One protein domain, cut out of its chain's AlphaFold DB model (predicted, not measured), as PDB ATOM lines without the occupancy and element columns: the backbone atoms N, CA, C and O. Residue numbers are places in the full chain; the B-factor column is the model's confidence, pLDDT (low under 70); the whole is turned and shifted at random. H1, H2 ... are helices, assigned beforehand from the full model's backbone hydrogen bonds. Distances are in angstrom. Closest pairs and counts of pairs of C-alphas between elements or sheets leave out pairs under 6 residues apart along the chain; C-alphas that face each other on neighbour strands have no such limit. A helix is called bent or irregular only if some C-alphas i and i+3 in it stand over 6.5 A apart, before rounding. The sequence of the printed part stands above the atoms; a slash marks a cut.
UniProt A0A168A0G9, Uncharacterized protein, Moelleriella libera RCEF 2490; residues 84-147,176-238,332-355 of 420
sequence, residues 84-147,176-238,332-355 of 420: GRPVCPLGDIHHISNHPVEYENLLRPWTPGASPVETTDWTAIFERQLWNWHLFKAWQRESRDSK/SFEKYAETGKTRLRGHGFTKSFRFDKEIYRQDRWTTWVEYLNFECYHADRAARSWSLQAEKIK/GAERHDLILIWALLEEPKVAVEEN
ATOM      1  N   GLY A  84      -2.469  12.002 -84.612       91.19
ATOM      2  CA  GLY A  84      -1.307  12.286 -85.445       91.19
ATOM      3  C   GLY A  84      -0.580  11.005 -85.849       91.19
ATOM      4  O   GLY A  84      -0.721   9.955 -85.215       91.19
ATOM      5  N   ARG A  85       0.202  11.086 -86.927       90.81
ATOM      6  CA  ARG A  85       1.013   9.971 -87.421       90.81
ATOM      7  C   ARG A  85       2.492  10.223 -87.125       90.81
ATOM      8  O   ARG A  85       3.028  11.217 -87.611       90.81
ATOM      9  N   PRO A  86       3.139   9.355 -86.334       93.06
ATOM     10  CA  PRO A  86       4.585   9.370 -86.168       93.06
ATOM     11  C   PRO A  86       5.299   9.222 -87.511       93.06
ATOM     12  O   PRO A  86       4.803   8.534 -88.403       93.06
ATOM     13  N   VAL A  87       6.471   9.844 -87.640       91.56
ATOM     14  CA  VAL A  87       7.305   9.763 -88.853       91.56
ATOM     15  C   VAL A  87       7.730   8.323 -89.174       91.56
ATOM     16  O   VAL A  87       7.874   7.963 -90.339       91.56
ATOM     17  N   CYS A  88       7.876   7.488 -88.144       89.38
ATOM     18  CA  CYS A  88       8.114   6.057 -88.258       89.38
ATOM     19  C   CYS A  88       7.504   5.296 -87.063       89.38
ATOM     20  O   CYS A  88       7.303   5.882 -85.992       89.38
ATOM     21  N   PRO A  89       7.222   3.990 -87.204       91.38
ATOM     22  CA  PRO A  89       6.896   3.110 -86.082       91.38
ATOM     23  C   PRO A  89       8.022   3.031 -85.039       91.38
ATOM     24  O   PRO A  89       9.199   3.131 -85.377       91.38
ATOM     25  N   LEU A  90       7.671   2.746 -83.776       89.88
ATOM     26  CA  LEU A  90       8.653   2.542 -82.691       89.88
ATOM     27  C   LEU A  90       9.698   1.458 -83.013       89.88
ATOM     28  O   LEU A  90      10.845   1.582 -82.597       89.88
ATOM     29  N   GLY A  91       9.312   0.405 -83.743       88.19
ATOM     30  CA  GLY A  91      10.215  -0.689 -84.119       88.19
ATOM     31  C   GLY A  91      11.316  -0.279 -85.102       88.19
ATOM     32  O   GLY A  91      12.387  -0.879 -85.094       88.19
ATOM     33  N   ASP A  92      11.085   0.779 -85.882       90.00
ATOM     34  CA  ASP A  92      11.987   1.204 -86.958       90.00
ATOM     35  C   ASP A  92      12.991   2.270 -86.491       90.00
ATOM     36  O   ASP A  92      13.965   2.545 -87.186       90.00
ATOM     37  N   ILE A  93      12.801   2.829 -85.290       89.69
ATOM     38  CA  ILE A  93      13.655   3.862 -84.679       89.69
ATOM     39  C   ILE A  93      15.130   3.458 -84.707       89.69
ATOM     40  O   ILE A  93      15.981   4.231 -85.139       89.69
ATOM     41  N   HIS A  94      15.441   2.229 -84.283       86.00
ATOM     42  CA  HIS A  94      16.821   1.746 -84.244       86.00
ATOM     43  C   HIS A  94      17.419   1.611 -85.650       86.00
ATOM     44  O   HIS A  94      18.576   1.959 -85.862       86.00
ATOM     45  N   HIS A  95      16.640   1.127 -86.619       88.50
ATOM     46  CA  HIS A  95      17.093   1.020 -88.003       88.50
ATOM     47  C   HIS A  95      17.362   2.408 -88.595       88.50
ATOM     48  O   HIS A  95      18.462   2.669 -89.068       88.50
ATOM     49  N   ILE A  96      16.414   3.335 -88.464       88.06
ATOM     50  CA  ILE A  96      16.545   4.692 -88.999       88.06
ATOM     51  C   ILE A  96      17.719   5.440 -88.349       88.06
ATOM     52  O   ILE A  96      18.475   6.110 -89.047       88.06
ATOM     53  N   SER A  97      17.940   5.270 -87.041       86.38
ATOM     54  CA  SER A  97      19.102   5.848 -86.351       86.38
ATOM     55  C   SER A  97      20.450   5.329 -86.837       86.38
ATOM     56  O   SER A  97      21.428   6.063 -86.746       86.38
ATOM     57  N   ASN A  98      20.522   4.095 -87.338       86.06
ATOM     58  CA  ASN A  98      21.761   3.545 -87.893       86.06
ATOM     59  C   ASN A  98      21.996   3.973 -89.349       86.06
ATOM     60  O   ASN A  98      23.119   3.867 -89.836       86.06
ATOM     61  N   HIS A  99      20.962   4.483 -90.025       84.94
ATOM     62  CA  HIS A  99      21.001   4.900 -91.426       84.94
ATOM     63  C   HIS A  99      20.524   6.358 -91.617       84.94
ATOM     64  O   HIS A  99      19.709   6.631 -92.499       84.94
ATOM     65  N   PRO A 100      21.013   7.341 -90.832       82.62
ATOM     66  CA  PRO A 100      20.423   8.682 -90.796       82.62
ATOM     67  C   PRO A 100      20.511   9.422 -92.137       82.62
ATOM     68  O   PRO A 100      19.637  10.226 -92.440       82.62
ATOM     69  N   VAL A 101      21.530   9.128 -92.954       82.94
ATOM     70  CA  VAL A 101      21.709   9.713 -94.295       82.94
ATOM     71  C   VAL A 101      20.638   9.213 -95.267       82.94
ATOM     72  O   VAL A 101      20.091   9.990 -96.042       82.94
ATOM     73  N   GLU A 102      20.281   7.929 -95.199       86.25
ATOM     74  CA  GLU A 102      19.234   7.347 -96.054       86.25
ATOM     75  C   GLU A 102      17.854   7.933 -95.727       86.25
ATOM     76  O   GLU A 102      17.007   8.100 -96.605       86.25
ATOM     77  N   TYR A 103      17.652   8.297 -94.460       85.12
ATOM     78  CA  TYR A 103      16.418   8.884 -93.947       85.12
ATOM     79  C   TYR A 103      16.524  10.397 -93.714       85.12
ATOM     80  O   TYR A 103      15.671  10.969 -93.035       85.12
ATOM     81  N   GLU A 104      17.518  11.078 -94.293       83.25
ATOM     82  CA  GLU A 104      17.741  12.507 -94.047       83.25
ATOM     83  C   GLU A 104      16.499  13.323 -94.416       83.25
ATOM     84  O   GLU A 104      15.985  14.083 -93.598       83.25
ATOM     85  N   ASN A 105      15.938  13.094 -95.606       81.56
ATOM     86  CA  ASN A 105      14.735  13.789 -96.077       81.56
ATOM     87  C   ASN A 105      13.517  13.565 -95.167       81.56
ATOM     88  O   ASN A 105      12.647  14.427 -95.066       81.56
ATOM     89  N   LEU A 106      13.465  12.413 -94.494       84.62
ATOM     90  CA  LEU A 106      12.396  12.052 -93.571       84.62
ATOM     91  C   LEU A 106      12.552  12.771 -92.218       84.62
ATOM     92  O   LEU A 106      11.568  13.243 -91.649       84.62
ATOM     93  N   LEU A 107      13.781  12.860 -91.703       86.19
ATOM     94  CA  LEU A 107      14.084  13.394 -90.369       86.19
ATOM     95  C   LEU A 107      14.300  14.911 -90.358       86.19
ATOM     96  O   LEU A 107      13.972  15.581 -89.374       86.19
ATOM     97  N   ARG A 108      14.833  15.469 -91.447       85.75
ATOM     98  CA  ARG A 108      15.170  16.890 -91.599       85.75
ATOM     99  C   ARG A 108      14.028  17.852 -91.232       85.75
ATOM    100  O   ARG A 108      14.302  18.777 -90.473       85.75
ATOM    101  N   PRO A 109      12.757  17.656 -91.651       85.06
ATOM    102  CA  PRO A 109      11.664  18.553 -91.241       85.06
ATOM    103  C   PRO A 109      11.398  18.608 -89.724       85.06
ATOM    104  O   PRO A 109      10.775  19.553 -89.217       85.06
ATOM    105  N   TRP A 110      11.847  17.595 -88.985       87.56
ATOM    106  CA  TRP A 110      11.569  17.428 -87.559       87.56
ATOM    107  C   TRP A 110      12.791  17.649 -86.674       87.56
ATOM    108  O   TRP A 110      12.635  17.812 -85.464       87.56
ATOM    109  N   THR A 111      13.982  17.707 -87.267       84.25
ATOM    110  CA  THR A 111      15.241  17.868 -86.541       84.25
ATOM    111  C   THR A 111      15.539  19.356 -86.333       84.25
ATOM    112  O   THR A 111      15.573  20.124 -87.298       84.25
ATOM    113  N   PRO A 112      15.736  19.820 -85.087       64.50
ATOM    114  CA  PRO A 112      16.116  21.202 -84.828       64.50
ATOM    115  C   PRO A 112      17.567  21.467 -85.273       64.50
ATOM    116  O   PRO A 112      18.511  21.151 -84.557       64.50
ATOM    117  N   GLY A 113      17.749  22.095 -86.437       63.59
ATOM    118  CA  GLY A 113      19.046  22.619 -86.891       63.59
ATOM    119  C   GLY A 113      19.813  21.729 -87.878       63.59
ATOM    120  O   GLY A 113      19.541  20.547 -88.033       63.59
ATOM    121  N   ALA A 114      20.782  22.340 -88.569       52.06
ATOM    122  CA  ALA A 114      21.568  21.756 -89.663       52.06
ATOM    123  C   ALA A 114      22.847  21.024 -89.198       52.06
ATOM    124  O   ALA A 114      23.819  20.944 -89.948       52.06
ATOM    125  N   SER A 115      22.898  20.554 -87.946       51.00
ATOM    126  CA  SER A 115      24.096  19.883 -87.431       51.00
ATOM    127  C   SER A 115      24.015  18.378 -87.686       51.00
ATOM    128  O   SER A 115      22.979  17.783 -87.387       51.00
ATOM    129  N   PRO A 116      25.093  17.736 -88.166       47.44
ATOM    130  CA  PRO A 116      25.164  16.286 -88.230       47.44
ATOM    131  C   PRO A 116      25.261  15.771 -86.791       47.44
ATOM    132  O   PRO A 116      26.295  15.909 -86.143       47.44
ATOM    133  N   VAL A 117      24.149  15.286 -86.239       52.69
ATOM    134  CA  VAL A 117      24.125  14.753 -84.874       52.69
ATOM    135  C   VAL A 117      24.488  13.275 -84.941       52.69
ATOM    136  O   VAL A 117      23.822  12.497 -85.618       52.69
ATOM    137  N   GLU A 118      25.533  12.888 -84.212       55.12
ATOM    138  CA  GLU A 118      25.956  11.493 -84.016       55.12
ATOM    139  C   GLU A 118      24.858  10.621 -83.363       55.12
ATOM    140  O   GLU A 118      24.964   9.397 -83.355       55.12
ATOM    141  N   THR A 119      23.782  11.227 -82.842       69.19
ATOM    142  CA  THR A 119      22.623  10.555 -82.238       69.19
ATOM    143  C   THR A 119      21.304  11.293 -82.524       69.19
ATOM    144  O   THR A 119      21.122  12.461 -82.196       69.19
ATOM    145  N   THR A 120      20.333  10.608 -83.133       81.56
ATOM    146  CA  THR A 120      18.989  11.161 -83.371       81.56
ATOM    147  C   THR A 120      18.204  11.268 -82.057       81.56
ATOM    148  O   THR A 120      17.909  10.247 -81.433       81.56
ATOM    149  N   ASP A 121      17.815  12.480 -81.647       88.56
ATOM    150  CA  ASP A 121      16.897  12.671 -80.514       88.56
ATOM    151  C   ASP A 121      15.443  12.441 -80.951       88.56
ATOM    152  O   ASP A 121      14.719  13.342 -81.388       88.56
ATOM    153  N   TRP A 122      15.008  11.189 -80.831       89.88
ATOM    154  CA  TRP A 122      13.651  10.776 -81.175       89.88
ATOM    155  C   TRP A 122      12.570  11.406 -80.304       89.88
ATOM    156  O   TRP A 122      11.447  11.598 -80.777       89.88
ATOM    157  N   THR A 123      12.887  11.745 -79.052       91.81
ATOM    158  CA  THR A 123      11.927  12.414 -78.171       91.81
ATOM    159  C   THR A 123      11.622  13.793 -78.739       91.81
ATOM    160  O   THR A 123      10.455  14.101 -78.983       91.81
ATOM    161  N   ALA A 124      12.656  14.571 -79.077       90.44
ATOM    162  CA  ALA A 124      12.493  15.889 -79.686       90.44
ATOM    163  C   ALA A 124      11.746  15.837 -81.032       90.44
ATOM    164  O   ALA A 124      10.873  16.670 -81.290       90.44
ATOM    165  N   ILE A 125      12.034  14.837 -81.876       91.81
ATOM    166  CA  ILE A 125      11.334  14.640 -83.156       91.81
ATOM    167  C   ILE A 125       9.833  14.426 -82.930       91.81
ATOM    168  O   ILE A 125       9.014  15.140 -83.514       91.81
ATOM    169  N   PHE A 126       9.445  13.489 -82.059       94.00
ATOM    170  CA  PHE A 126       8.025  13.227 -81.814       94.00
ATOM    171  C   PHE A 126       7.333  14.373 -81.072       94.00
ATOM    172  O   PHE A 126       6.156  14.632 -81.330       94.00
ATOM    173  N   GLU A 127       8.038  15.107 -80.208       93.75
ATOM    174  CA  GLU A 127       7.495  16.306 -79.560       93.75
ATOM    175  C   GLU A 127       7.192  17.383 -80.597       93.75
ATOM    176  O   GLU A 127       6.127  18.006 -80.568       93.75
ATOM    177  N   ARG A 128       8.088  17.552 -81.572       92.38
ATOM    178  CA  ARG A 128       7.896  18.475 -82.688       92.38
ATOM    179  C   ARG A 128       6.714  18.071 -83.564       92.38
ATOM    180  O   ARG A 128       5.930  18.942 -83.945       92.38
ATOM    181  N   GLN A 129       6.561  16.780 -83.861       94.56
ATOM    182  CA  GLN A 129       5.405  16.266 -84.603       94.56
ATOM    183  C   GLN A 129       4.095  16.492 -83.838       94.56
ATOM    184  O   GLN A 129       3.124  16.985 -84.413       94.56
ATOM    185  N   LEU A 130       4.072  16.199 -82.534       95.56
ATOM    186  CA  LEU A 130       2.914  16.427 -81.667       95.56
ATOM    187  C   LEU A 130       2.538  17.907 -81.597       95.56
ATOM    188  O   LEU A 130       1.365  18.257 -81.718       95.56
ATOM    189  N   TRP A 131       3.530  18.781 -81.445       94.44
ATOM    190  CA  TRP A 131       3.327  20.223 -81.472       94.44
ATOM    191  C   TRP A 131       2.703  20.683 -82.792       94.44
ATOM    192  O   TRP A 131       1.697  21.392 -82.791       94.44
ATOM    193  N   ASN A 132       3.257  20.237 -83.921       94.69
ATOM    194  CA  ASN A 132       2.748  20.582 -85.246       94.69
ATOM    195  C   ASN A 132       1.305  20.101 -85.447       94.69
ATOM    196  O   ASN A 132       0.452  20.836 -85.942       94.69
ATOM    197  N   TRP A 133       1.003  18.894 -84.970       96.44
ATOM    198  CA  TRP A 133      -0.348  18.355 -84.988       96.44
ATOM    199  C   TRP A 133      -1.322  19.190 -84.145       96.44
ATOM    200  O   TRP A 133      -2.445  19.459 -84.571       96.44
ATOM    201  N   HIS A 134      -0.910  19.664 -82.968       96.19
ATOM    202  CA  HIS A 134      -1.737  20.564 -82.163       96.19
ATOM    203  C   HIS A 134      -1.993  21.910 -82.850       96.19
ATOM    204  O   HIS A 134      -3.129  22.391 -82.796       96.19
ATOM    205  N   LEU A 135      -0.990  22.486 -83.524       95.31
ATOM    206  CA  LEU A 135      -1.169  23.696 -84.336       95.31
ATOM    207  C   LEU A 135      -2.217  23.473 -85.426       95.31
ATOM    208  O   LEU A 135      -3.157  24.262 -85.544       95.31
ATOM    209  N   PHE A 136      -2.122  22.356 -86.147       96.50
ATOM    210  CA  PHE A 136      -3.134  21.957 -87.117       96.50
ATOM    211  C   PHE A 136      -4.529  21.869 -86.486       96.50
ATOM    212  O   PHE A 136      -5.476  22.451 -87.008       96.50
ATOM    213  N   LYS A 137      -4.687  21.184 -85.345       95.81
ATOM    214  CA  LYS A 137      -6.001  21.039 -84.691       95.81
ATOM    215  C   LYS A 137      -6.581  22.376 -84.227       95.81
ATOM    216  O   LYS A 137      -7.803  22.529 -84.241       95.81
ATOM    217  N   ALA A 138      -5.745  23.326 -83.813       94.38
ATOM    218  CA  ALA A 138      -6.182  24.681 -83.490       94.38
ATOM    219  C   ALA A 138      -6.664  25.419 -84.750       94.38
ATOM    220  O   ALA A 138      -7.793  25.911 -84.776       94.38
ATOM    221  N   TRP A 139      -5.865  25.387 -85.817       93.69
ATOM    222  CA  TRP A 139      -6.205  25.976 -87.114       93.69
ATOM    223  C   TRP A 139      -7.488  25.381 -87.724       93.69
ATOM    224  O   TRP A 139      -8.331  26.108 -88.255       93.69
ATOM    225  N   GLN A 140      -7.692  24.068 -87.572       93.88
ATOM    226  CA  GLN A 140      -8.906  23.347 -87.974       93.88
ATOM    227  C   GLN A 140     -10.173  23.943 -87.342       93.88
ATOM    228  O   GLN A 140     -11.214  24.041 -87.996       93.88
ATOM    229  N   ARG A 141     -10.104  24.275 -86.047       92.06
ATOM    230  CA  ARG A 141     -11.235  24.810 -85.273       92.06
ATOM    231  C   ARG A 141     -11.516  26.251 -85.671       92.06
ATOM    232  O   ARG A 141     -12.645  26.570 -86.025       92.06
ATOM    233  N   GLU A 142     -10.480  27.084 -85.730       89.62
ATOM    234  CA  GLU A 142     -10.604  28.494 -86.121       89.62
ATOM    235  C   GLU A 142     -11.199  28.656 -87.530       89.62
ATOM    236  O   GLU A 142     -12.064  29.507 -87.764       89.62
ATOM    237  N   SER A 143     -10.810  27.778 -88.457       87.50
ATOM    238  CA  SER A 143     -11.337  27.764 -89.826       87.50
ATOM    239  C   SER A 143     -12.837  27.434 -89.896       87.50
ATOM    240  O   SER A 143     -13.509  27.828 -90.849       87.50
ATOM    241  N   ARG A 144     -13.386  26.745 -88.886       85.00
ATOM    242  CA  ARG A 144     -14.817  26.408 -88.776       85.00
ATOM    243  C   ARG A 144     -15.613  27.445 -87.984       85.00
ATOM    244  O   ARG A 144     -16.770  27.697 -88.315       85.00
ATOM    245  N   ASP A 145     -14.987  28.056 -86.982       78.12
ATOM    246  CA  ASP A 145     -15.610  29.041 -86.088       78.12
ATOM    247  C   ASP A 145     -15.605  30.466 -86.656       78.12
ATOM    248  O   ASP A 145     -16.312  31.347 -86.156       78.12
ATOM    249  N   SER A 146     -14.832  30.702 -87.719       67.88
ATOM    250  CA  SER A 146     -14.822  31.970 -88.442       67.88
ATOM    251  C   SER A 146     -16.239  32.296 -88.903       67.88
ATOM    252  O   SER A 146     -16.772  31.643 -89.792       67.88
ATOM    253  N   LYS A 147     -16.896  33.290 -88.304       58.56
ATOM    254  CA  LYS A 147     -18.204  33.761 -88.782       58.56
ATOM    255  C   LYS A 147     -18.020  34.438 -90.145       58.56
ATOM    256  O   LYS A 147     -17.005  35.111 -90.336       58.56
ATOM    257  N   SER A 176     -18.487  31.065 -94.489       81.31
ATOM    258  CA  SER A 176     -17.041  31.082 -94.224       81.31
ATOM    259  C   SER A 176     -16.382  29.705 -94.396       81.31
ATOM    260  O   SER A 176     -15.282  29.616 -94.940       81.31
ATOM    261  N   PHE A 177     -17.090  28.639 -94.009       88.12
ATOM    262  CA  PHE A 177     -16.656  27.256 -94.168       88.12
ATOM    263  C   PHE A 177     -16.601  26.793 -95.632       88.12
ATOM    264  O   PHE A 177     -15.634  26.150 -96.025       88.12
ATOM    265  N   GLU A 178     -17.593  27.118 -96.461       89.00
ATOM    266  CA  GLU A 178     -17.566  26.768 -97.890       89.00
ATOM    267  C   GLU A 178     -16.411  27.473 -98.601       89.00
ATOM    268  O   GLU A 178     -15.671  26.845 -99.356       89.00
ATOM    269  N   LYS A 179     -16.177  28.753 -98.281       89.06
ATOM    270  CA  LYS A 179     -15.011  29.487 -98.789       89.06
ATOM    271  C   LYS A 179     -13.704  28.823 -98.355       89.06
ATOM    272  O   LYS A 179     -12.790  28.686 -99.167       89.06
ATOM    273  N   TYR A 180     -13.612  28.412 -97.091       90.94
ATOM    274  CA  TYR A 180     -12.475  27.657 -96.573       90.94
ATOM    275  C   TYR A 180     -12.269  26.341 -97.342       90.94
ATOM    276  O   TYR A 180     -11.157  26.074 -97.800       90.94
ATOM    277  N   ALA A 181     -13.332  25.563 -97.548       93.44
ATOM    278  CA  ALA A 181     -13.270  24.280 -98.237       93.44
ATOM    279  C   ALA A 181     -12.839  24.424 -99.704       93.44
ATOM    280  O   ALA A 181     -11.952  23.699-100.151       93.44
ATOM    281  N   GLU A 182     -13.392  25.393-100.438       93.12
ATOM    282  CA  GLU A 182     -13.005  25.659-101.830       93.12
ATOM    283  C   GLU A 182     -11.577  26.212-101.947       93.12
ATOM    284  O   GLU A 182     -10.815  25.807-102.830       93.12
ATOM    285  N   THR A 183     -11.164  27.071-101.009       93.56
ATOM    286  CA  THR A 183      -9.772  27.544-100.938       93.56
ATOM    287  C   THR A 183      -8.820  26.377-100.682       93.56
ATOM    288  O   THR A 183      -7.776  26.286-101.324       93.56
ATOM    289  N   GLY A 184      -9.190  25.464 -99.783       94.19
ATOM    290  CA  GLY A 184      -8.396  24.280 -99.480       94.19
ATOM    291  C   GLY A 184      -8.254  23.336-100.670       94.19
ATOM    292  O   GLY A 184      -7.147  22.908-100.976       94.19
ATOM    293  N   LYS A 185      -9.343  23.084-101.407       95.06
ATOM    294  CA  LYS A 185      -9.305  22.306-102.658       95.06
ATOM    295  C   LYS A 185      -8.397  22.934-103.707       95.06
ATOM    296  O   LYS A 185      -7.600  22.233-104.323       95.06
ATOM    297  N   THR A 186      -8.516  24.246-103.904       94.75
ATOM    298  CA  THR A 186      -7.698  24.982-104.877       94.75
ATOM    299  C   THR A 186      -6.220  24.896-104.517       94.75
ATOM    300  O   THR A 186      -5.393  24.601-105.375       94.75
ATOM    301  N   ARG A 187      -5.898  25.089-103.233       94.81
ATOM    302  CA  ARG A 187      -4.532  24.997-102.723       94.81
ATOM    303  C   ARG A 187      -3.948  23.600-102.904       94.81
ATOM    304  O   ARG A 187      -2.889  23.462-103.498       94.81
ATOM    305  N   LEU A 188      -4.657  22.572-102.444       93.62
ATOM    306  CA  LEU A 188      -4.225  21.181-102.568       93.62
ATOM    307  C   LEU A 188      -3.972  20.795-104.031       93.62
ATOM    308  O   LEU A 188      -2.945  20.194-104.335       93.62
ATOM    309  N   ARG A 189      -4.848  21.216-104.953       92.88
ATOM    310  CA  ARG A 189      -4.645  21.008-106.393       92.88
ATOM    311  C   ARG A 189      -3.387  21.707-106.913       92.88
ATOM    312  O   ARG A 189      -2.676  21.124-107.723       92.88
ATOM    313  N   GLY A 190      -3.107  22.924-106.445       89.38
ATOM    314  CA  GLY A 190      -1.886  23.663-106.789       89.38
ATOM    315  C   GLY A 190      -0.599  22.952-106.356       89.38
ATOM    316  O   GLY A 190       0.417  23.084-107.025       89.38
ATOM    317  N   HIS A 191      -0.672  22.141-105.298       87.31
ATOM    318  CA  HIS A 191       0.420  21.295-104.800       87.31
ATOM    319  C   HIS A 191       0.372  19.851-105.342       87.31
ATOM    320  O   HIS A 191       1.012  18.959-104.794       87.31
ATOM    321  N   GLY A 192      -0.392  19.594-106.411       87.12
ATOM    322  CA  GLY A 192      -0.419  18.297-107.102       87.12
ATOM    323  C   GLY A 192      -1.350  17.240-106.499       87.12
ATOM    324  O   GLY A 192      -1.375  16.104-106.969       87.12
ATOM    325  N   PHE A 193      -2.157  17.579-105.491       89.56
ATOM    326  CA  PHE A 193      -3.128  16.643-104.928       89.56
ATOM    327  C   PHE A 193      -4.359  16.505-105.842       89.56
ATOM    328  O   PHE A 193      -5.096  17.469-106.071       89.56
ATOM    329  N   THR A 194      -4.612  15.295-106.345       89.44
ATOM    330  CA  THR A 194      -5.645  15.027-107.368       89.44
ATOM    331  C   THR A 194      -6.863  14.254-106.863       89.44
ATOM    332  O   THR A 194      -7.882  14.199-107.552       89.44
ATOM    333  N   LYS A 195      -6.798  13.660-105.667       90.94
ATOM    334  CA  LYS A 195      -7.884  12.827-105.133       90.94
ATOM    335  C   LYS A 195      -9.110  13.663-104.759       90.94
ATOM    336  O   LYS A 195      -9.007  14.816-104.348       90.94
ATOM    337  N   SER A 196     -10.297  13.072-104.888       91.38
ATOM    338  CA  SER A 196     -11.559  13.714-104.506       91.38
ATOM    339  C   SER A 196     -11.811  13.592-103.007       91.38
ATOM    340  O   SER A 196     -11.730  12.497-102.464       91.38
ATOM    341  N   PHE A 197     -12.197  14.685-102.359       93.62
ATOM    342  CA  PHE A 197     -12.543  14.716-100.938       93.62
ATOM    343  C   PHE A 197     -13.586  15.800-100.660       93.62
ATOM    344  O   PHE A 197     -13.826  16.697-101.478       93.62
ATOM    345  N   ARG A 198     -14.186  15.744 -99.471       94.56
ATOM    346  CA  ARG A 198     -15.104  16.766 -98.973       94.56
ATOM    347  C   ARG A 198     -14.866  16.979 -97.485       94.56
ATOM    348  O   ARG A 198     -15.084  16.064 -96.706       94.56
ATOM    349  N   PHE A 199     -14.456  18.185 -97.097       94.44
ATOM    350  CA  PHE A 199     -14.351  18.531 -95.679       94.44
ATOM    351  C   PHE A 199     -15.726  18.557 -95.021       94.44
ATOM    352  O   PHE A 199     -16.700  19.034 -95.616       94.44
ATOM    353  N   ASP A 200     -15.778  18.083 -93.778       92.94
ATOM    354  CA  ASP A 200     -16.968  18.178 -92.947       92.94
ATOM    355  C   ASP A 200     -16.857  19.405 -92.031       92.94
ATOM    356  O   ASP A 200     -15.808  19.707 -91.442       92.94
ATOM    357  N   LYS A 201     -17.967  20.137 -91.931       90.56
ATOM    358  CA  LYS A 201     -18.085  21.291 -91.042       90.56
ATOM    359  C   LYS A 201     -17.973  20.850 -89.585       90.56
ATOM    360  O   LYS A 201     -17.394  21.560 -88.768       90.56
ATOM    361  N   GLU A 202     -18.488  19.669 -89.265       89.88
ATOM    362  CA  GLU A 202     -18.446  19.068 -87.940       89.88
ATOM    363  C   GLU A 202     -17.192  18.192 -87.813       89.88
ATOM    364  O   GLU A 202     -17.106  17.113 -88.392       89.88
ATOM    365  N   ILE A 203     -16.209  18.642 -87.018       89.81
ATOM    366  CA  ILE A 203     -14.893  17.976 -86.870       89.81
ATOM    367  C   ILE A 203     -15.028  16.484 -86.535       89.81
ATOM    368  O   ILE A 203     -14.227  15.676 -86.985       89.81
ATOM    369  N   TYR A 204     -16.025  16.119 -85.730       89.62
ATOM    370  CA  TYR A 204     -16.229  14.753 -85.247       89.62
ATOM    371  C   TYR A 204     -16.864  13.810 -86.281       89.62
ATOM    372  O   TYR A 204     -16.887  12.606 -86.051       89.62
ATOM    373  N   ARG A 205     -17.388  14.335 -87.395       92.94
ATOM    374  CA  ARG A 205     -17.925  13.532 -88.507       92.94
ATOM    375  C   ARG A 205     -16.905  13.266 -89.597       92.94
ATOM    376  O   ARG A 205     -17.129  12.400 -90.436       92.94
ATOM    377  N   GLN A 206     -15.815  14.021 -89.591       93.88
ATOM    378  CA  GLN A 206     -14.766  13.875 -90.574       93.88
ATOM    379  C   GLN A 206     -13.971  12.600 -90.297       93.88
ATOM    380  O   GLN A 206     -13.468  12.398 -89.190       93.88
ATOM    381  N   ASP A 207     -13.855  11.748 -91.310       92.81
ATOM    382  CA  ASP A 207     -13.086  10.515 -91.220       92.81
ATOM    383  C   ASP A 207     -11.574  10.793 -91.103       92.81
ATOM    384  O   ASP A 207     -11.090  11.935 -91.208       92.81
ATOM    385  N   ARG A 208     -10.804   9.735 -90.836       91.38
ATOM    386  CA  ARG A 208      -9.366   9.856 -90.590       91.38
ATOM    387  C   ARG A 208      -8.613  10.278 -91.849       91.38
ATOM    388  O   ARG A 208      -7.689  11.087 -91.743       91.38
ATOM    389  N   TRP A 209      -9.005   9.775 -93.017       93.38
ATOM    390  CA  TRP A 209      -8.386  10.134 -94.290       93.38
ATOM    391  C   TRP A 209      -8.670  11.592 -94.661       93.38
ATOM    392  O   TRP A 209      -7.744  12.353 -94.921       93.38
ATOM    393  N   THR A 210      -9.912  12.050 -94.567       95.00
ATOM    394  CA  THR A 210     -10.285  13.442 -94.827       95.00
ATOM    395  C   THR A 210      -9.625  14.389 -93.816       95.00
ATOM    396  O   THR A 210      -9.211  15.490 -94.173       95.00
ATOM    397  N   THR A 211      -9.451  13.973 -92.554       95.50
ATOM    398  CA  THR A 211      -8.644  14.714 -91.560       95.50
ATOM    399  C   THR A 211      -7.179  14.828 -91.978       95.50
ATOM    400  O   THR A 211      -6.586  15.891 -91.812       95.50
ATOM    401  N   TRP A 212      -6.608  13.774 -92.564       94.56
ATOM    402  CA  TRP A 212      -5.264  13.813 -93.137       94.56
ATOM    403  C   TRP A 212      -5.171  14.760 -94.337       94.56
ATOM    404  O   TRP A 212      -4.255  15.574 -94.406       94.56
ATOM    405  N   VAL A 213      -6.153  14.738 -95.239       95.06
ATOM    406  CA  VAL A 213      -6.218  15.684 -96.366       95.06
ATOM    407  C   VAL A 213      -6.323  17.132 -95.874       95.06
ATOM    408  O   VAL A 213      -5.719  18.038 -96.444       95.06
ATOM    409  N   GLU A 214      -7.045  17.380 -94.781       96.38
ATOM    410  CA  GLU A 214      -7.101  18.713 -94.179       96.38
ATOM    411  C   GLU A 214      -5.775  19.120 -93.515       96.38
ATOM    412  O   GLU A 214      -5.415  20.296 -93.550       96.38
ATOM    413  N   TYR A 215      -5.020  18.165 -92.967       95.88
ATOM    414  CA  TYR A 215      -3.649  18.402 -92.507       95.88
ATOM    415  C   TYR A 215      -2.710  18.754 -93.671       95.88
ATOM    416  O   TYR A 215      -1.947  19.709 -93.564       95.88
ATOM    417  N   LEU A 216      -2.830  18.086 -94.825       94.44
ATOM    418  CA  LEU A 216      -2.104  18.484 -96.040       94.44
ATOM    419  C   LEU A 216      -2.434  19.925 -96.441       94.44
ATOM    420  O   LEU A 216      -1.541  20.708 -96.745       94.44
ATOM    421  N   ASN A 217      -3.712  20.311 -96.383       95.88
ATOM    422  CA  ASN A 217      -4.129  21.682 -96.677       95.88
ATOM    423  C   ASN A 217      -3.504  22.707 -95.710       95.88
ATOM    424  O   ASN A 217      -3.157  23.815 -96.127       95.88
ATOM    425  N   PHE A 218      -3.366  22.345 -94.432       95.69
ATOM    426  CA  PHE A 218      -2.668  23.149 -93.429       95.69
ATOM    427  C   PHE A 218      -1.186  23.333 -93.780       95.69
ATOM    428  O   PHE A 218      -0.701  24.463 -93.791       95.69
ATOM    429  N   GLU A 219      -0.484  22.261 -94.144       94.31
ATOM    430  CA  GLU A 219       0.928  22.344 -94.541       94.31
ATOM    431  C   GLU A 219       1.114  23.157 -95.826       94.31
ATOM    432  O   GLU A 219       1.930  24.079 -95.855       94.31
ATOM    433  N   CYS A 220       0.273  22.937 -96.843       92.00
ATOM    434  CA  CYS A 220       0.264  23.772 -98.043       92.00
ATOM    435  C   CYS A 220       0.025  25.252 -97.707       92.00
ATOM    436  O   CYS A 220       0.602  26.131 -98.339       92.00
ATOM    437  N   TYR A 221      -0.850  25.565 -96.742       93.31
ATOM    438  CA  TYR A 221      -1.111  26.953 -96.349       93.31
ATOM    439  C   TYR A 221       0.144  27.620 -95.777       93.31
ATOM    440  O   TYR A 221       0.418  28.784 -96.085       93.31
ATOM    441  N   HIS A 222       0.907  26.892 -94.965       90.31
ATOM    442  CA  HIS A 222       2.163  27.384 -94.417       90.31
ATOM    443  C   HIS A 222       3.253  27.514 -95.490       90.31
ATOM    444  O   HIS A 222       3.907  28.558 -95.532       90.31
ATOM    445  N   ALA A 223       3.376  26.536 -96.390       87.06
ATOM    446  CA  ALA A 223       4.259  26.592 -97.557       87.06
ATOM    447  C   ALA A 223       3.952  27.813 -98.449       87.06
ATOM    448  O   ALA A 223       4.819  28.654 -98.690       87.06
ATOM    449  N   ASP A 224       2.684  28.008 -98.837       89.56
ATOM    450  CA  ASP A 224       2.233  29.161 -99.629       89.56
ATOM    451  C   ASP A 224       2.573  30.492 -98.946       89.56
ATOM    452  O   ASP A 224       3.013  31.458 -99.579       89.56
ATOM    453  N   ARG A 225       2.316  30.576 -97.635       87.94
ATOM    454  CA  ARG A 225       2.578  31.780 -96.844       87.94
ATOM    455  C   ARG A 225       4.073  32.085 -96.800       87.94
ATOM    456  O   ARG A 225       4.451  33.253 -96.922       87.94
ATOM    457  N   ALA A 226       4.903  31.060 -96.650       83.25
ATOM    458  CA  ALA A 226       6.348  31.190 -96.660       83.25
ATOM    459  C   ALA A 226       6.863  31.655 -98.032       83.25
ATOM    460  O   ALA A 226       7.575  32.660 -98.099       83.25
ATOM    461  N   ALA A 227       6.404  31.035 -99.123       83.69
ATOM    462  CA  ALA A 227       6.753  31.427-100.488       83.69
ATOM    463  C   ALA A 227       6.404  32.899-100.777       83.69
ATOM    464  O   ALA A 227       7.233  33.654-101.283       83.69
ATOM    465  N   ARG A 228       5.211  33.362-100.367       83.12
ATOM    466  CA  ARG A 228       4.815  34.779-100.506       83.12
ATOM    467  C   ARG A 228       5.722  35.721 -99.722       83.12
ATOM    468  O   ARG A 228       6.058  36.794-100.218       83.12
ATOM    469  N   SER A 229       6.105  35.340 -98.503       78.06
ATOM    470  CA  SER A 229       7.001  36.156 -97.678       78.06
ATOM    471  C   SER A 229       8.385  36.302 -98.314       78.06
ATOM    472  O   SER A 229       8.947  37.399 -98.308       78.06
ATOM    473  N   TRP A 230       8.885  35.234 -98.942       73.38
ATOM    474  CA  TRP A 230      10.159  35.238 -99.650       73.38
ATOM    475  C   TRP A 230      10.105  36.090-100.920       73.38
ATOM    476  O   TRP A 230      10.979  36.932-101.127       73.38
ATOM    477  N   SER A 231       9.047  35.956-101.727       75.06
ATOM    478  CA  SER A 231       8.859  36.770-102.935       75.06
ATOM    479  C   SER A 231       8.824  38.268-102.623       75.06
ATOM    480  O   SER A 231       9.529  39.046-103.265       75.06
ATOM    481  N   LEU A 232       8.093  38.675-101.577       74.69
ATOM    482  CA  LEU A 232       8.040  40.076-101.140       74.69
ATOM    483  C   LEU A 232       9.401  40.595-100.656       74.69
ATOM    484  O   LEU A 232       9.728  41.766-100.850       74.69
ATOM    485  N   GLN A 233      10.206  39.745-100.016       72.31
ATOM    486  CA  GLN A 233      11.550  40.120 -99.579       72.31
ATOM    487  C   GLN A 233      12.513  40.251-100.768       72.31
ATOM    488  O   GLN A 233      13.297  41.199-100.818       72.31
ATOM    489  N   ALA A 234      12.428  39.349-101.749       71.19
ATOM    490  CA  ALA A 234      13.234  39.403-102.966       71.19
ATOM    491  C   ALA A 234      12.941  40.665-103.796       71.19
ATOM    492  O   ALA A 234      13.869  41.293-104.305       71.19
ATOM    493  N   GLU A 235      11.676  41.081-103.892       75.12
ATOM    494  CA  GLU A 235      11.295  42.342-104.543       75.12
ATOM    495  C   GLU A 235      11.852  43.569-103.808       75.12
ATOM    496  O   GLU A 235      12.384  44.475-104.448       75.12
ATOM    497  N   LYS A 236      11.824  43.579-102.468       77.06
ATOM    498  CA  LYS A 236      12.430  44.660-101.667       77.06
ATOM    499  C   LYS A 236      13.941  44.767-101.862       77.06
ATOM    500  O   LYS A 236      14.451  45.879-101.948       77.06
ATOM    501  N   ILE A 237      14.648  43.638-101.943       77.00
ATOM    502  CA  ILE A 237      16.098  43.623-102.195       77.00
ATOM    503  C   ILE A 237      16.400  44.181-103.591       77.00
ATOM    504  O   ILE A 237      17.312  44.986-103.737       77.00
ATOM    505  N   LYS A 238      15.604  43.819-104.606       77.50
ATOM    506  CA  LYS A 238      15.750  44.349-105.973       77.50
ATOM    507  C   LYS A 238      15.434  45.845-106.079       77.50
ATOM    508  O   LYS A 238      16.009  46.520-106.924       77.50
ATOM    509  N   GLY A 332      12.022  28.067 -91.327       65.62
ATOM    510  CA  GLY A 332      10.569  27.885 -91.205       65.62
ATOM    511  C   GLY A 332       9.895  27.479 -92.520       65.62
ATOM    512  O   GLY A 332       9.009  26.628 -92.512       65.62
ATOM    513  N   ALA A 333      10.330  28.073 -93.635       66.75
ATOM    514  CA  ALA A 333       9.776  27.851 -94.971       66.75
ATOM    515  C   ALA A 333      10.102  26.444 -95.483       66.75
ATOM    516  O   ALA A 333       9.199  25.643 -95.717       66.75
ATOM    517  N   GLU A 334      11.398  26.124 -95.519       76.62
ATOM    518  CA  GLU A 334      11.901  24.817 -95.952       76.62
ATOM    519  C   GLU A 334      11.308  23.678 -95.116       76.62
ATOM    520  O   GLU A 334      11.037  22.594 -95.625       76.62
ATOM    521  N   ARG A 335      11.054  23.923 -93.825       82.81
ATOM    522  CA  ARG A 335      10.446  22.928 -92.943       82.81
ATOM    523  C   ARG A 335       9.045  22.533 -93.396       82.81
ATOM    524  O   ARG A 335       8.767  21.340 -93.446       82.81
ATOM    525  N   HIS A 336       8.164  23.489 -93.687       86.31
ATOM    526  CA  HIS A 336       6.794  23.166 -94.096       86.31
ATOM    527  C   HIS A 336       6.750  22.495 -95.472       86.31
ATOM    528  O   HIS A 336       5.966  21.566 -95.654       86.31
ATOM    529  N   ASP A 337       7.646  22.863 -96.390       82.88
ATOM    530  CA  ASP A 337       7.785  22.175 -97.680       82.88
ATOM    531  C   ASP A 337       8.206  20.710 -97.491       82.88
ATOM    532  O   ASP A 337       7.603  19.798 -98.057       82.88
ATOM    533  N   LEU A 338       9.189  20.453 -96.624       84.94
ATOM    534  CA  LEU A 338       9.634  19.095 -96.306       84.94
ATOM    535  C   LEU A 338       8.554  18.276 -95.577       84.94
ATOM    536  O   LEU A 338       8.380  17.092 -95.867       84.94
ATOM    537  N   ILE A 339       7.797  18.892 -94.659       86.69
ATOM    538  CA  ILE A 339       6.654  18.236 -94.004       86.69
ATOM    539  C   ILE A 339       5.575  17.905 -95.037       86.69
ATOM    540  O   ILE A 339       5.012  16.812 -94.984       86.69
ATOM    541  N   LEU A 340       5.294  18.812 -95.976       86.12
ATOM    542  CA  LEU A 340       4.313  18.591 -97.032       86.12
ATOM    543  C   LEU A 340       4.719  17.422 -97.935       86.12
ATOM    544  O   LEU A 340       3.897  16.538 -98.174       86.12
ATOM    545  N   ILE A 341       5.980  17.371 -98.378       85.31
ATOM    546  CA  ILE A 341       6.511  16.254 -99.175       85.31
ATOM    547  C   ILE A 341       6.330  14.934 -98.421       85.31
ATOM    548  O   ILE A 341       5.762  13.985 -98.963       85.31
ATOM    549  N   TRP A 342       6.748  14.880 -97.154       88.75
ATOM    550  CA  TRP A 342       6.548  13.695 -96.321       88.75
ATOM    551  C   TRP A 342       5.067  13.312 -96.207       88.75
ATOM    552  O   TRP A 342       4.700  12.154 -96.397       88.75
ATOM    553  N   ALA A 343       4.193  14.279 -95.931       86.81
ATOM    554  CA  ALA A 343       2.785  14.004 -95.701       86.81
ATOM    555  C   ALA A 343       2.064  13.520 -96.976       86.81
ATOM    556  O   ALA A 343       1.157  12.685 -96.891       86.81
ATOM    557  N   LEU A 344       2.486  14.000 -98.152       86.00
ATOM    558  CA  LEU A 344       2.022  13.514 -99.453       86.00
ATOM    559  C   LEU A 344       2.466  12.067 -99.710       86.00
ATOM    560  O   LEU A 344       1.670  11.276-100.214       86.00
ATOM    561  N   LEU A 345       3.685  11.686 -99.314       86.06
ATOM    562  CA  LEU A 345       4.169  10.302 -99.426       86.06
ATOM    563  C   LEU A 345       3.404   9.325 -98.520       86.06
ATOM    564  O   LEU A 345       3.257   8.148 -98.855       86.06
ATOM    565  N   GLU A 346       2.893   9.797 -97.384       85.50
ATOM    566  CA  GLU A 346       2.096   8.979 -96.464       85.50
ATOM    567  C   GLU A 346       0.631   8.822 -96.899       85.50
ATOM    568  O   GLU A 346      -0.046   7.888 -96.465       85.50
ATOM    569  N   GLU A 347       0.129   9.690 -97.779       87.88
ATOM    570  CA  GLU A 347      -1.277   9.707 -98.192       87.88
ATOM    571  C   GLU A 347      -1.803   8.344 -98.689       87.88
ATOM    572  O   GLU A 347      -2.863   7.928 -98.203       87.88
ATOM    573  N   PRO A 348      -1.100   7.588 -99.561       85.38
ATOM    574  CA  PRO A 348      -1.600   6.302-100.039       85.38
ATOM    575  C   PRO A 348      -1.791   5.292 -98.906       85.38
ATOM    576  O   PRO A 348      -2.756   4.529 -98.915       85.38
ATOM    577  N   LYS A 349      -0.912   5.314 -97.897       86.56
ATOM    578  CA  LYS A 349      -0.993   4.421 -96.734       86.56
ATOM    579  C   LYS A 349      -2.238   4.734 -95.907       86.56
ATOM    580  O   LYS A 349      -2.967   3.823 -95.520       86.56
ATOM    581  N   VAL A 350      -2.533   6.021 -95.703       84.19
ATOM    582  CA  VAL A 350      -3.743   6.459 -94.990       84.19
ATOM    583  C   VAL A 350      -5.007   6.068 -95.752       84.19
ATOM    584  O   VAL A 350      -5.957   5.581 -95.143       84.19
ATOM    585  N   ALA A 351      -5.012   6.246 -97.075       85.00
ATOM    586  CA  ALA A 351      -6.150   5.885 -97.917       85.00
ATOM    587  C   ALA A 351      -6.439   4.377 -97.880       85.00
ATOM    588  O   ALA A 351      -7.597   3.961 -97.876       85.00
ATOM    589  N   VAL A 352      -5.396   3.545 -97.841       86.12
ATOM    590  CA  VAL A 352      -5.541   2.087 -97.744       86.12
ATOM    591  C   VAL A 352      -6.057   1.668 -96.367       86.12
ATOM    592  O   VAL A 352      -6.972   0.852 -96.300       86.12
ATOM    593  N   GLU A 353      -5.529   2.237 -95.279       83.50
ATOM    594  CA  GLU A 353      -5.998   1.932 -93.919       83.50
ATOM    595  C   GLU A 353      -7.494   2.227 -93.732       83.50
ATOM    596  O   GLU A 353      -8.197   1.430 -93.108       83.50
ATOM    597  N   GLU A 354      -7.987   3.332 -94.300       82.44
ATOM    598  CA  GLU A 354      -9.406   3.708 -94.230       82.44
ATOM    599  C   GLU A 354     -10.296   2.707 -94.981       82.44
ATOM    600  O   GLU A 354     -11.331   2.280 -94.476       82.44
ATOM    601  N   ASN A 355      -9.862   2.266 -96.166       72.56
ATOM    602  CA  ASN A 355     -10.612   1.307 -96.976       72.56
ATOM    603  C   ASN A 355     -10.549  -0.130 -96.434       72.56
ATOM    604  O   ASN A 355     -11.422  -0.937 -96.746       72.56
TER     605      ASN A 355
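What this domain is: This is residues 84 to 147, 176 to 238 and 332 to 355 of the 420 residues of an uncharacterized protein of Moelleriella libera RCEF 2490 (UniProt A0A168A0G9). Two long helices, H5 and H3, cross nearly at right angles, and bent helix H6 runs beside H5 in the opposite direction. H4 packs on H5 and on H3's last turns, while H1 and H2 lie near H3's first turns. Residues 231 to 238 of H5 stick out as an arm. The printed part has 151 residues with six named helices, H1 to H6 in chain order, and no named strand: all helix. It is compact, radius of gyration of the C-alphas 16.8 A, and flat, spanning 51 by 49 by 26 A.

Where its parts are: H5, residues 208 to 238, is 45.4 A long from C-alpha 208 at (-9.366, 9.856, -90.590). H3, residues 122 to 145, measures 34.8 A; H4, residues 176 to 190, 21.0 A. H6, residues 332 to 355, was assigned as one helix by its hydrogen bonds but is bent, C-alphas 345 and 348 being 7.0 A apart: arm H6a, residues 332 to 345, measures 20.4 A, and arm H6b, residues 348 to 355, ends with C-alpha 355 at (-10.612, 1.307, -96.976). H1, residues 90 to 98, is irregular, C-alphas 91 and 94 being 7.0 A apart; H2, residues 104 to 110, only just, C-alphas 106 and 109 being 6.9 A apart.

How they stand to each other: H5 touches H3 about perpendicular at 87 degrees, closest C-alphas Phe 218 and Phe 136, 6.4 A. H5 touches H6a opposite ways at a shallow tilt of 33 degrees, only just short of steep; closest C-alphas Ala 226 and Ala 333, 5.1 A. H4 touches H5, closest C-alphas Gly 184 and Asn 217, 5.7 A. H2 touches H6a, closest C-alphas Pro 109 and Arg 335, 4.8 A. H1 is close to H3 but not clearly touching, closest C-alphas Ile 93 and Trp 122, 7.8 A. Every O i to N i+4 pair is within hydrogen-bond range in H4, H5, H6a and H6b; H3 has 19 of 20, H1 3 of 5, and H2 1 of 3 beside 2 of 4 O i to N i+3 pairs.

The domain as a whole: The farthest C-alphas, Lys 238 and Asn 355, are 51.3 A apart. Cuts leave C-alphas 147 and 176 6.2 A apart, and 238 and 332 22.7 A apart. Links H2 to H3 and H4 to H5 are long. Residues 112 to 119, 146 to 147 and 332 to 333 have pLDDT under 70.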